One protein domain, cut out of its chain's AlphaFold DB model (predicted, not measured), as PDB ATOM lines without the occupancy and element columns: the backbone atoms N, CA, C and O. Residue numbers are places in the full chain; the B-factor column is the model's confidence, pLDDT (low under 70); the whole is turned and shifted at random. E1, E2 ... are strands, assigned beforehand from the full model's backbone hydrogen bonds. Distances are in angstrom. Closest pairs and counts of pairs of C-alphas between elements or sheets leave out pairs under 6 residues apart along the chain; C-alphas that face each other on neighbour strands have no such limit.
ATOM      1  N   SER A 515     -28.079 -14.977  27.631       91.38
ATOM      2  CA  SER A 515     -28.669 -15.329  28.922       91.38
ATOM      3  C   SER A 515     -28.385 -14.207  29.922       91.38
ATOM      4  O   SER A 515     -27.244 -13.769  30.038       91.38
ATOM      5  N   LEU A 516     -29.411 -13.745  30.632       91.50
ATOM      6  CA  LEU A 516     -29.307 -12.726  31.672       91.50
ATOM      7  C   LEU A 516     -30.007 -13.216  32.937       91.50
ATOM      8  O   LEU A 516     -31.199 -13.525  32.909       91.50
ATOM      9  N   TRP A 517     -29.278 -13.270  34.048       93.50
ATOM     10  CA  TRP A 517     -29.890 -13.439  35.359       93.50
ATOM     11  C   TRP A 517     -30.419 -12.103  35.872       93.50
ATOM     12  O   TRP A 517     -29.733 -11.085  35.815       93.50
ATOM     13  N   ILE A 518     -31.623 -12.127  36.430       93.00
ATOM     14  CA  ILE A 518     -32.213 -11.003  37.150       93.00
ATOM     15  C   ILE A 518     -32.592 -11.497  38.543       93.00
ATOM     16  O   ILE A 518     -33.428 -12.392  38.683       93.00
ATOM     17  N   ASP A 519     -31.938 -10.950  39.565       94.00
ATOM     18  CA  ASP A 519     -32.208 -11.245  40.973       94.00
ATOM     19  C   ASP A 519     -32.992 -10.085  41.587       94.00
ATOM     20  O   ASP A 519     -32.471  -8.987  41.770       94.00
ATOM     21  N   VAL A 520     -34.258 -10.341  41.897       92.75
ATOM     22  CA  VAL A 520     -35.175  -9.402  42.553       92.75
ATOM     23  C   VAL A 520     -35.479  -9.814  43.996       92.75
ATOM     24  O   VAL A 520     -36.378  -9.260  44.621       92.75
ATOM     25  N   SER A 521     -34.734 -10.768  44.566       89.81
ATOM     26  CA  SER A 521     -34.937 -11.241  45.945       89.81
ATOM     27  C   SER A 521     -34.758 -10.143  47.000       89.81
ATOM     28  O   SER A 521     -35.392 -10.194  48.058       89.81
ATOM     29  N   GLY A 522     -33.945  -9.126  46.692       86.38
ATOM     30  CA  GLY A 522     -33.733  -7.929  47.511       86.38
ATOM     31  C   GLY A 522     -34.840  -6.875  47.399       86.38
ATOM     32  O   GLY A 522     -34.733  -5.818  48.018       86.38
ATOM     33  N   VAL A 523     -35.887  -7.130  46.611       85.25
ATOM     34  CA  VAL A 523     -36.966  -6.183  46.310       85.25
ATOM     35  C   VAL A 523     -38.317  -6.888  46.489       85.25
ATOM     36  O   VAL A 523     -38.933  -7.369  45.543       85.25
ATOM     37  N   GLN A 524     -38.762  -7.013  47.742       79.62
ATOM     38  CA  GLN A 524     -39.956  -7.790  48.104       79.62
ATOM     39  C   GLN A 524     -41.262  -6.992  47.941       79.62
ATOM     40  O   GLN A 524     -41.285  -5.776  48.125       79.62
ATOM     41  N   ASN A 525     -42.371  -7.693  47.671       80.75
ATOM     42  CA  ASN A 525     -43.739  -7.148  47.595       80.75
ATOM     43  C   ASN A 525     -43.968  -6.044  46.545       80.75
ATOM     44  O   ASN A 525     -44.929  -5.284  46.647       80.75
ATOM     45  N   VAL A 526     -43.114  -5.959  45.528       84.75
ATOM     46  CA  VAL A 526     -43.273  -5.033  44.402       84.75
ATOM     47  C   VAL A 526     -43.003  -5.765  43.091       84.75
ATOM     48  O   VAL A 526     -42.254  -6.739  43.049       84.75
ATOM     49  N   THR A 527     -43.619  -5.303  42.009       89.00
ATOM     50  CA  THR A 527     -43.373  -5.847  40.668       89.00
ATOM     51  C   THR A 527     -42.154  -5.170  40.056       89.00
ATOM     52  O   THR A 527     -42.010  -3.955  40.149       89.00
ATOM     53  N   VAL A 528     -41.300  -5.935  39.381       90.88
ATOM     54  CA  VAL A 528     -40.222  -5.401  38.540       90.88
ATOM     55  C   VAL A 528     -40.577  -5.687  37.088       90.88
ATOM     56  O   VAL A 528     -40.962  -6.811  36.766       90.88
ATOM     57  N   ARG A 529     -40.480  -4.674  36.223       90.81
ATOM     58  CA  ARG A 529     -40.721  -4.803  34.781       90.81
ATOM     59  C   ARG A 529     -39.432  -4.617  34.002       90.81
ATOM     60  O   ARG A 529     -38.695  -3.671  34.271       90.81
ATOM     61  N   LEU A 530     -39.212  -5.482  33.019       88.75
ATOM     62  CA  LEU A 530     -38.180  -5.318  32.007       88.75
ATOM     63  C   LEU A 530     -38.773  -4.568  30.808       88.75
ATOM     64  O   LEU A 530     -39.657  -5.071  30.116       88.75
ATOM     65  N   LEU A 531     -38.309  -3.344  30.583       86.25
ATOM     66  CA  LEU A 531     -38.762  -2.468  29.510       86.25
ATOM     67  C   LEU A 531     -37.719  -2.419  28.374       86.25
ATOM     68  O   LEU A 531     -36.518  -2.489  28.648       86.25
ATOM     69  N   PRO A 532     -38.168  -2.301  27.106       78.62
ATOM     70  CA  PRO A 532     -39.538  -1.958  26.699       78.62
ATOM     71  C   PRO A 532     -40.494  -3.155  26.555       78.62
ATOM     72  O   PRO A 532     -41.664  -2.956  26.257       78.62
ATOM     73  N   PHE A 533     -40.032  -4.379  26.815       75.69
ATOM     74  CA  PHE A 533     -40.779  -5.617  26.550       75.69
ATOM     75  C   PHE A 533     -42.055  -5.768  27.396       75.69
ATOM     76  O   PHE A 533     -42.999  -6.445  26.998       75.69
ATOM     77  N   GLY A 534     -42.098  -5.130  28.570       69.81
ATOM     78  CA  GLY A 534     -43.258  -5.142  29.464       69.81
ATOM     79  C   GLY A 534     -43.381  -6.410  30.313       69.81
ATOM     80  O   GLY A 534     -44.316  -6.511  31.109       69.81
ATOM     81  N   ASP A 535     -42.431  -7.340  30.189       73.06
ATOM     82  CA  ASP A 535     -42.396  -8.583  30.951       73.06
ATOM     83  C   ASP A 535     -42.147  -8.315  32.443       73.06
ATOM     84  O   ASP A 535     -41.229  -7.584  32.833       73.06
ATOM     85  N   GLY A 536     -42.974  -8.928  33.289       81.50
ATOM     86  CA  GLY A 536     -42.757  -8.967  34.732       81.50
ATOM     87  C   GLY A 536     -41.696 -10.000  35.106       81.50
ATOM     88  O   GLY A 536     -41.684 -11.108  34.565       81.50
ATOM     89  N   ILE A 537     -40.833  -9.660  36.062       88.06
ATOM     90  CA  ILE A 537     -39.944 -10.638  36.696       88.06
ATOM     91  C   ILE A 537     -40.774 -11.449  37.692       88.06
ATOM     92  O   ILE A 537     -41.264 -10.919  38.689       88.06
ATOM     93  N   ASN A 538     -40.967 -12.731  37.391       83.56
ATOM     94  CA  ASN A 538     -41.961 -13.592  38.038       83.56
ATOM     95  C   ASN A 538     -41.361 -14.539  39.086       83.56
ATOM     96  O   ASN A 538     -42.093 -15.294  39.726       83.56
ATOM     97  N   ALA A 539     -40.041 -14.523  39.265       88.12
ATOM     98  CA  ALA A 539     -39.343 -15.303  40.279       88.12
ATOM     99  C   ALA A 539     -38.286 -14.437  40.985       88.12
ATOM    100  O   ALA A 539     -37.712 -13.561  40.340       88.12
ATOM    101  N   PRO A 540     -37.971 -14.698  42.274       89.69
ATOM    102  CA  PRO A 540     -36.929 -13.971  43.008       89.69
ATOM    103  C   PRO A 540     -35.573 -13.974  42.301       89.69
ATOM    104  O   PRO A 540     -34.810 -13.027  42.421       89.69
ATOM    105  N   LEU A 541     -35.292 -15.030  41.546       92.69
ATOM    106  CA  LEU A 541     -34.164 -15.122  40.642       92.69
ATOM    107  C   LEU A 541     -34.663 -15.759  39.346       92.69
ATOM    108  O   LEU A 541     -35.191 -16.873  39.372       92.69
ATOM    109  N   GLN A 542     -34.486 -15.071  38.223       91.62
ATOM    110  CA  GLN A 542     -34.986 -15.510  36.926       91.62
ATOM    111  C   GLN A 542     -33.896 -15.396  35.862       91.62
ATOM    112  O   GLN A 542     -33.208 -14.382  35.785       91.62
ATOM    113  N   LEU A 543     -33.750 -16.431  35.033       91.19
ATOM    114  CA  LEU A 543     -32.919 -16.384  33.834       91.19
ATOM    115  C   LEU A 543     -33.795 -16.039  32.630       91.19
ATOM    116  O   LEU A 543     -34.809 -16.699  32.400       91.19
ATOM    117  N   ILE A 544     -33.406 -15.020  31.870       89.81
ATOM    118  CA  ILE A 544     -34.172 -14.502  30.733       89.81
ATOM    119  C   ILE A 544     -33.254 -14.427  29.506       89.81
ATOM    120  O   ILE A 544     -32.121 -13.954  29.631       89.81
ATOM    121  N   PRO A 545     -33.697 -14.888  28.322       91.06
ATOM    122  CA  PRO A 545     -32.994 -14.617  27.076       91.06
ATOM    123  C   PRO A 545     -33.279 -13.195  26.593       91.06
ATOM    124  O   PRO A 545     -34.422 -12.729  26.616       91.06
ATOM    125  N   ILE A 546     -32.242 -12.512  26.123       89.94
ATOM    126  CA  ILE A 546     -32.327 -11.113  25.715       89.94
ATOM    127  C   ILE A 546     -31.578 -10.876  24.402       89.94
ATOM    128  O   ILE A 546     -30.462 -11.364  24.212       89.94
ATOM    129  N   LEU A 547     -32.208 -10.170  23.464       91.50
ATOM    130  CA  LEU A 547     -31.560  -9.757  22.220       91.50
ATOM    131  C   LEU A 547     -30.664  -8.529  22.447       91.50
ATOM    132  O   LEU A 547     -30.921  -7.750  23.368       91.50
ATOM    133  N   PRO A 548     -29.632  -8.315  21.606       90.50
ATOM    134  CA  PRO A 548     -28.862  -7.078  21.626       90.50
ATOM    135  C   PRO A 548     -29.764  -5.861  21.431       90.50
ATOM    136  O   PRO A 548     -30.411  -5.709  20.392       90.50
ATOM    137  N   TYR A 549     -29.785  -4.989  22.431       87.38
ATOM    138  CA  TYR A 549     -30.648  -3.819  22.457       87.38
ATOM    139  C   TYR A 549     -30.003  -2.706  23.281       87.38
ATOM    140  O   TYR A 549     -29.265  -2.970  24.238       87.38
ATOM    141  N   GLN A 550     -30.273  -1.462  22.890       86.56
ATOM    142  CA  GLN A 550     -29.773  -0.281  23.583       86.56
ATOM    143  C   GLN A 550     -30.851   0.304  24.491       86.56
ATOM    144  O   GLN A 550     -32.003   0.422  24.086       86.56
ATOM    145  N   LYS A 551     -30.463   0.739  25.690       85.25
ATOM    146  CA  LYS A 551     -31.324   1.456  26.634       85.25
ATOM    147  C   LYS A 551     -32.537   0.637  27.099       85.25
ATOM    148  O   LYS A 551     -33.662   1.136  27.141       85.25
ATOM    149  N   MET A 552     -32.311  -0.620  27.476       88.50
ATOM    150  CA  MET A 552     -33.294  -1.394  28.245       88.50
ATOM    151  C   MET A 552     -33.380  -0.865  29.667       88.50
ATOM    152  O   MET A 552     -32.463  -0.184  30.133       88.50
ATOM    153  N   SER A 553     -34.458  -1.186  30.377       90.62
ATOM    154  CA  SER A 553     -34.541  -0.828  31.785       90.62
ATOM    155  C   SER A 553     -35.263  -1.833  32.663       90.62
ATOM    156  O   SER A 553     -36.164  -2.547  32.232       90.62
ATOM    157  N   LEU A 554     -34.848  -1.868  33.927       92.81
ATOM    158  CA  LEU A 554     -35.571  -2.535  35.001       92.81
ATOM    159  C   LEU A 554     -36.257  -1.471  35.851       92.81
ATOM    160  O   LEU A 554     -35.593  -0.727  36.572       92.81
ATOM    161  N   GLU A 555     -37.582  -1.394  35.741       92.81
ATOM    162  CA  GLU A 555     -38.422  -0.455  36.489       92.81
ATOM    163  C   GLU A 555     -39.105  -1.180  37.653       92.81
ATOM    164  O   GLU A 555     -39.938  -2.076  37.459       92.81
ATOM    165  N   ILE A 556     -38.785  -0.764  38.877       92.06
ATOM    166  CA  ILE A 556     -39.440  -1.259  40.089       92.06
ATOM    167  C   ILE A 556     -40.747  -0.477  40.273       92.06
ATOM    168  O   ILE A 556     -40.735   0.737  40.486       92.06
ATOM    169  N   GLN A 557     -41.885  -1.168  40.223       90.00
ATOM    170  CA  GLN A 557     -43.237  -0.596  40.223       90.00
ATOM    171  C   GLN A 557     -43.655  -0.072  41.610       90.00
ATOM    172  O   GLN A 557     -44.539  -0.614  42.270       90.00
ATOM    173  N   THR A 558     -43.010   1.006  42.053       87.31
ATOM    174  CA  THR A 558     -43.381   1.806  43.234       87.31
ATOM    175  C   THR A 558     -43.843   3.198  42.802       87.31
ATOM    176  O   THR A 558     -43.719   3.560  41.635       87.31
ATOM    177  N   ALA A 559     -44.321   4.027  43.737       84.31
ATOM    178  CA  ALA A 559     -44.690   5.416  43.441       84.31
ATOM    179  C   ALA A 559     -43.535   6.243  42.836       84.31
ATOM    180  O   ALA A 559     -43.778   7.119  42.014       84.31
ATOM    181  N   ALA A 560     -42.286   5.950  43.221       84.38
ATOM    182  CA  ALA A 560     -41.098   6.650  42.732       84.38
ATOM    183  C   ALA A 560     -40.526   6.064  41.427       84.38
ATOM    184  O   ALA A 560     -39.661   6.695  40.826       84.38
ATOM    185  N   LYS A 561     -40.979   4.869  41.012       88.06
ATOM    186  CA  LYS A 561     -40.529   4.149  39.807       88.06
ATOM    187  C   LYS A 561     -39.002   4.160  39.582       88.06
ATOM    188  O   LYS A 561     -38.541   4.577  38.516       88.06
ATOM    189  N   PRO A 562     -38.184   3.734  40.568       90.75
ATOM    190  CA  PRO A 562     -36.746   3.668  40.363       90.75
ATOM    191  C   PRO A 562     -36.445   2.725  39.194       90.75
ATOM    192  O   PRO A 562     -36.964   1.607  39.128       90.75
ATOM    193  N   THR A 563     -35.651   3.233  38.255       93.25
ATOM    194  CA  THR A 563     -35.412   2.622  36.948       93.25
ATOM    195  C   THR A 563     -33.915   2.566  36.691       93.25
ATOM    196  O   THR A 563     -33.261   3.607  36.675       93.25
ATOM    197  N   ALA A 564     -33.376   1.363  36.506       93.88
ATOM    198  CA  ALA A 564     -31.984   1.161  36.114       93.88
ATOM    199  C   ALA A 564     -31.918   0.906  34.606       93.88
ATOM    200  O   ALA A 564     -32.604   0.004  34.122       93.88
ATOM    201  N   TYR A 565     -31.112   1.681  33.875       93.94
ATOM    202  CA  TYR A 565     -30.932   1.521  32.432       93.94
ATOM    203  C   TYR A 565     -29.676   0.716  32.110       93.94
ATOM    204  O   TYR A 565     -28.632   0.889  32.744       93.94
ATOM    205  N   PHE A 566     -29.771  -0.146  31.100       93.00
ATOM    206  CA  PHE A 566     -28.661  -0.976  30.656       93.00
ATOM    207  C   PHE A 566     -28.705  -1.300  29.162       93.00
ATOM    208  O   PHE A 566     -29.762  -1.309  28.533       93.00
ATOM    209  N   ASP A 567     -27.534  -1.604  28.614       91.38
ATOM    210  CA  ASP A 567     -27.361  -2.126  27.261       91.38
ATOM    211  C   ASP A 567     -27.019  -3.610  27.294       91.38
ATOM    212  O   ASP A 567     -26.270  -4.063  28.162       91.38
ATOM    213  N   VAL A 568     -27.465  -4.332  26.266       90.69
ATOM    214  CA  VAL A 568     -26.860  -5.605  25.858       90.69
ATOM    215  C   VAL A 568     -26.204  -5.382  24.507       90.69
ATOM    216  O   VAL A 568     -26.870  -5.131  23.500       90.69
ATOM    217  N   LYS A 569     -24.873  -5.433  24.483       90.31
ATOM    218  CA  LYS A 569     -24.093  -5.260  23.256       90.31
ATOM    219  C   LYS A 569     -24.181  -6.514  22.378       90.31
ATOM    220  O   LYS A 569     -24.505  -7.604  22.836       90.31
ATOM    221  N   GLN A 570     -23.825  -6.363  21.102       88.50
ATOM    222  CA  GLN A 570     -23.796  -7.443  20.102       88.50
ATOM    223  C   GLN A 570     -22.874  -8.625  20.448       88.50
ATOM    224  O   GLN A 570     -22.979  -9.657  19.804       88.50
ATOM    225  N   ASN A 571     -21.961  -8.461  21.408       87.06
ATOM    226  CA  ASN A 571     -21.065  -9.506  21.912       87.06
ATOM    227  C   ASN A 571     -21.534 -10.092  23.260       87.06
ATOM    228  O   ASN A 571     -20.756 -10.754  23.939       87.06
ATOM    229  N   GLY A 572     -22.750  -9.766  23.707       86.19
ATOM    230  CA  GLY A 572     -23.325 -10.259  24.961       86.19
ATOM    231  C   GLY A 572     -22.851  -9.541  26.215       86.19
ATOM    232  O   GLY A 572     -23.281  -9.888  27.312       86.19
ATOM    233  N   THR A 573     -21.996  -8.524  26.084       89.38
ATOM    234  CA  THR A 573     -21.565  -7.718  27.232       89.38
ATOM    235  C   THR A 573     -22.706  -6.817  27.696       89.38
ATOM    236  O   THR A 573     -23.334  -6.135  26.879       89.38
ATOM    237  N   LEU A 574     -22.939  -6.784  29.010       91.75
ATOM    238  CA  LEU A 574     -23.887  -5.871  29.640       91.75
ATOM    239  C   LEU A 574     -23.198  -4.619  30.172       91.75
ATOM    240  O   LEU A 574     -22.099  -4.689  30.721       91.75
ATOM    241  N   PHE A 575     -23.879  -3.482  30.050       91.56
ATOM    242  CA  PHE A 575     -23.415  -2.203  30.577       91.56
ATOM    243  C   PHE A 575     -24.556  -1.487  31.300       91.56
ATOM    244  O   PHE A 575     -25.568  -1.193  30.672       91.56
ATOM    245  N   LEU A 576     -24.391  -1.205  32.598       92.50
ATOM    246  CA  LEU A 576     -25.269  -0.289  33.333       92.50
ATOM    247  C   LEU A 576     -24.860   1.151  33.018       92.50
ATOM    248  O   LEU A 576     -23.674   1.462  32.995       92.50
ATOM    249  N   TYR A 577     -25.839   2.022  32.782       90.50
ATOM    250  CA  TYR A 577     -25.574   3.413  32.393       90.50
ATOM    251  C   TYR A 577     -24.957   4.242  33.520       90.50
ATOM    252  O   TYR A 577     -24.179   5.157  33.261       90.50
ATOM    253  N   GLU A 578     -25.328   3.931  34.759       90.00
ATOM    254  CA  GLU A 578     -24.926   4.652  35.959       90.00
ATOM    255  C   GLU A 578     -24.740   3.663  37.114       90.00
ATOM    256  O   GLU A 578     -25.253   2.539  37.086       90.00
ATOM    257  N   ASP A 579     -24.061   4.116  38.166       86.44
ATOM    258  CA  ASP A 579     -24.032   3.417  39.445       86.44
ATOM    259  C   ASP A 579     -25.364   3.638  40.172       86.44
ATOM    260  O   ASP A 579     -25.551   4.590  40.936       86.44
ATOM    261  N   TYR A 580     -26.326   2.755  39.911       90.50
ATOM    262  CA  TYR A 580     -27.625   2.798  40.569       90.50
ATOM    263  C   TYR A 580     -27.511   2.275  42.007       90.50
ATOM    264  O   TYR A 580     -27.094   1.137  42.219       90.50
ATOM    265  N   PRO A 581     -27.976   3.020  43.027       87.31
ATOM    266  CA  PRO A 581     -27.858   2.595  44.426       87.31
ATOM    267  C   PRO A 581     -28.710   1.361  44.776       87.31
ATOM    268  O   PRO A 581     -28.614   0.848  45.886       87.31
ATOM    269  N   PHE A 582     -29.558   0.908  43.849       88.31
ATOM    270  CA  PHE A 582     -30.478  -0.216  44.005       88.31
ATOM    271  C   PHE A 582     -30.265  -1.326  42.964       88.31
ATOM    272  O   PHE A 582     -31.054  -2.268  42.937       88.31
ATOM    273  N   ALA A 583     -29.253  -1.221  42.091       92.75
ATOM    274  CA  ALA A 583     -28.966  -2.228  41.071       92.75
ATOM    275  C   ALA A 583     -27.457  -2.438  40.907       92.75
ATOM    276  O   ALA A 583     -26.715  -1.482  40.700       92.75
ATOM    277  N   THR A 584     -27.010  -3.691  40.955       92.69
ATOM    278  CA  THR A 584     -25.612  -4.079  40.726       92.69
ATOM    279  C   THR A 584     -25.507  -5.022  39.535       92.69
ATOM    280  O   THR A 584     -26.397  -5.840  39.294       92.69
ATOM    281  N   LEU A 585     -24.410  -4.907  38.782       93.56
ATOM    282  CA  LEU A 585     -24.035  -5.864  37.743       93.56
ATOM    283  C   LEU A 585     -22.981  -6.819  38.312       93.56
ATOM    284  O   LEU A 585     -21.871  -6.419  38.655       93.56
ATOM    285  N   GLU A 586     -23.352  -8.085  38.410       93.38
ATOM    286  CA  GLU A 586     -22.566  -9.192  38.941       93.38
ATOM    287  C   GLU A 586     -22.400 -10.275  37.863       93.38
ATOM    288  O   GLU A 586     -22.960 -10.194  36.765       93.38
ATOM    289  N   GLN A 587     -21.646 -11.326  38.180       91.06
ATOM    290  CA  GLN A 587     -21.639 -12.554  37.392       91.06
ATOM    291  C   GLN A 587     -22.038 -13.750  38.244       91.06
ATOM    292  O   GLN A 587     -21.664 -13.858  39.412       91.06
ATOM    293  N   ARG A 588     -22.762 -14.677  37.625       89.94
ATOM    294  CA  ARG A 588     -23.141 -15.961  38.199       89.94
ATOM    295  C   ARG A 588     -22.957 -17.042  37.149       89.94
ATOM    296  O   ARG A 588     -23.566 -16.973  36.088       89.94
ATOM    297  N   ASP A 589     -22.131 -18.038  37.459       88.81
ATOM    298  CA  ASP A 589     -21.862 -19.179  36.575       88.81
ATOM    299  C   ASP A 589     -21.405 -18.752  35.160       88.81
ATOM    300  O   ASP A 589     -21.766 -19.366  34.161       88.81
ATOM    301  N   GLY A 590     -20.640 -17.654  35.070       84.44
ATOM    302  CA  GLY A 590     -20.173 -17.067  33.804       84.44
ATOM    303  C   GLY A 590     -21.231 -16.276  33.022       84.44
ATOM    304  O   GLY A 590     -20.961 -15.823  31.913       84.44
ATOM    305  N   VAL A 591     -22.429 -16.098  33.584       89.44
ATOM    306  CA  VAL A 591     -23.540 -15.338  33.001       89.44
ATOM    307  C   VAL A 591     -23.725 -14.032  33.772       89.44
ATOM    308  O   VAL A 591     -23.635 -14.009  35.002       89.44
ATOM    309  N   ALA A 592     -23.998 -12.935  33.069       92.75
ATOM    310  CA  ALA A 592     -24.283 -11.654  33.706       92.75
ATOM    311  C   ALA A 592     -25.530 -11.736  34.601       92.75
ATOM    312  O   ALA A 592     -26.534 -12.357  34.243       92.75
ATOM    313  N   LEU A 593     -25.455 -11.085  35.757       94.50
ATOM    314  CA  LEU A 593     -26.513 -11.000  36.750       94.50
ATOM    315  C   LEU A 593     -26.772  -9.530  37.072       94.50
ATOM    316  O   LEU A 593     -25.877  -8.852  37.563       94.50
ATOM    317  N   ILE A 594     -27.995  -9.049  36.857       94.69
ATOM    318  CA  ILE A 594     -28.437  -7.791  37.460       94.69
ATOM    319  C   ILE A 594     -29.163  -8.123  38.758       94.69
ATOM    320  O   ILE A 594     -30.221  -8.755  38.742       94.69
ATOM    321  N   ARG A 595     -28.595  -7.705  39.889       93.88
ATOM    322  CA  ARG A 595     -29.208  -7.855  41.210       93.88
ATOM    323  C   ARG A 595     -29.827  -6.529  41.623       93.88
ATOM    324  O   ARG A 595     -29.151  -5.506  41.647       93.88
ATOM    325  N   LEU A 596     -31.109  -6.554  41.971       93.00
ATOM    326  CA  LEU A 596     -31.815  -5.411  42.531       93.00
ATOM    327  C   LEU A 596     -31.899  -5.538  44.054       93.00
ATOM    328  O   LEU A 596     -32.232  -6.597  44.593       93.00
ATOM    329  N   ILE A 597     -31.618  -4.441  44.752       86.44
ATOM    330  CA  ILE A 597     -31.683  -4.349  46.212       86.44
ATOM    331  C   ILE A 597     -32.420  -3.064  46.559       86.44
ATOM    332  O   ILE A 597     -31.953  -1.969  46.253       86.44
TER     333      ILE A 597
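AT A GLANCE: This is residues 515 to 597 of the 615 residues of an uncharacterized protein of Proteobacteria bacterium SG_bin4 (UniProt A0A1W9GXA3). Two strongly twisted sheets of four strands each lie face to face as a sandwich, E3, E1, E8 and E7 in one and E2, E4, E5 and E6 in the other, with their strands nearly aligned, at 13 degrees. The second sheet is the more curled, and the chain passes from sheet to sheet at the links E1 to E2, E2 to E3, E3 to E4 and E6 to E7. The printed part has 83 residues, with no named helix and eight named strands, E1 to E8 in order along the chain: all strand. The sheet E3 E1 E8 E7 is mixed, the sheet E2 E4 E5 E6 antiparallel. The whole is compact and rounded, with a radius of gyration of the C-alphas of 11.6 A and spans of 35 by 24 by 23 A.

IN THESE COORDINATES: E1, residues 515 to 522, begins at C-alpha 515 (-28.669, -15.329, 28.922) and is 20.6 A long. E2 is residues 528 to 531, 9.6 A, and E3 is residues 541 to 546, 15.6 A. E4, residues 549 to 556, begins at C-alpha 549 (-30.648, -3.819, 22.457) and is 19.9 A long. E5 is residues 563 to 568, 16.2 A, E6 residues 574 to 576, 6.8 A, and E7 residues 583 to 588, 15.2 A. E8, residues 591 to 597, is 19.0 A long and ends at C-alpha 597 (-31.683, -4.349, 46.212).

HOW THE PARTS SIT: E1 is antiparallel to the edge strand E3, with N 518 and O 542 2.8 A apart, within hydrogen-bond range. On its other side E1 is parallel to E8, at 21 degrees, with N 517 and O 592 2.9 A apart. E8 and the edge strand E7 form a hairpin, with N 593 and O 586 at 2.8 A. In the other sheet, the edge strand E2 is antiparallel to E4, with N 531 and O 553 at 2.8 A. E4, E5 and E6 form a meander, each strand the antiparallel neighbour of the one before, with N 552 and O 566 at 2.8 A and N 567 and O 575 at 2.9 A. Between the sheets, the closest C-alphas of E5 and E7 are those of Ala 564 and Ala 583, 6.7 A apart. E1 and E4 are apart.

THE WHOLE: The two C-alphas farthest apart, those of Ala 559 and Asn 571, are 35.3 A from each other. The printed part has no cut and no long link. Residues 529 to 530 of E2 pair antiparallel with residues 535 to 536. The mean pLDDT of the printed part is 89.0, and residue 534 is under 70.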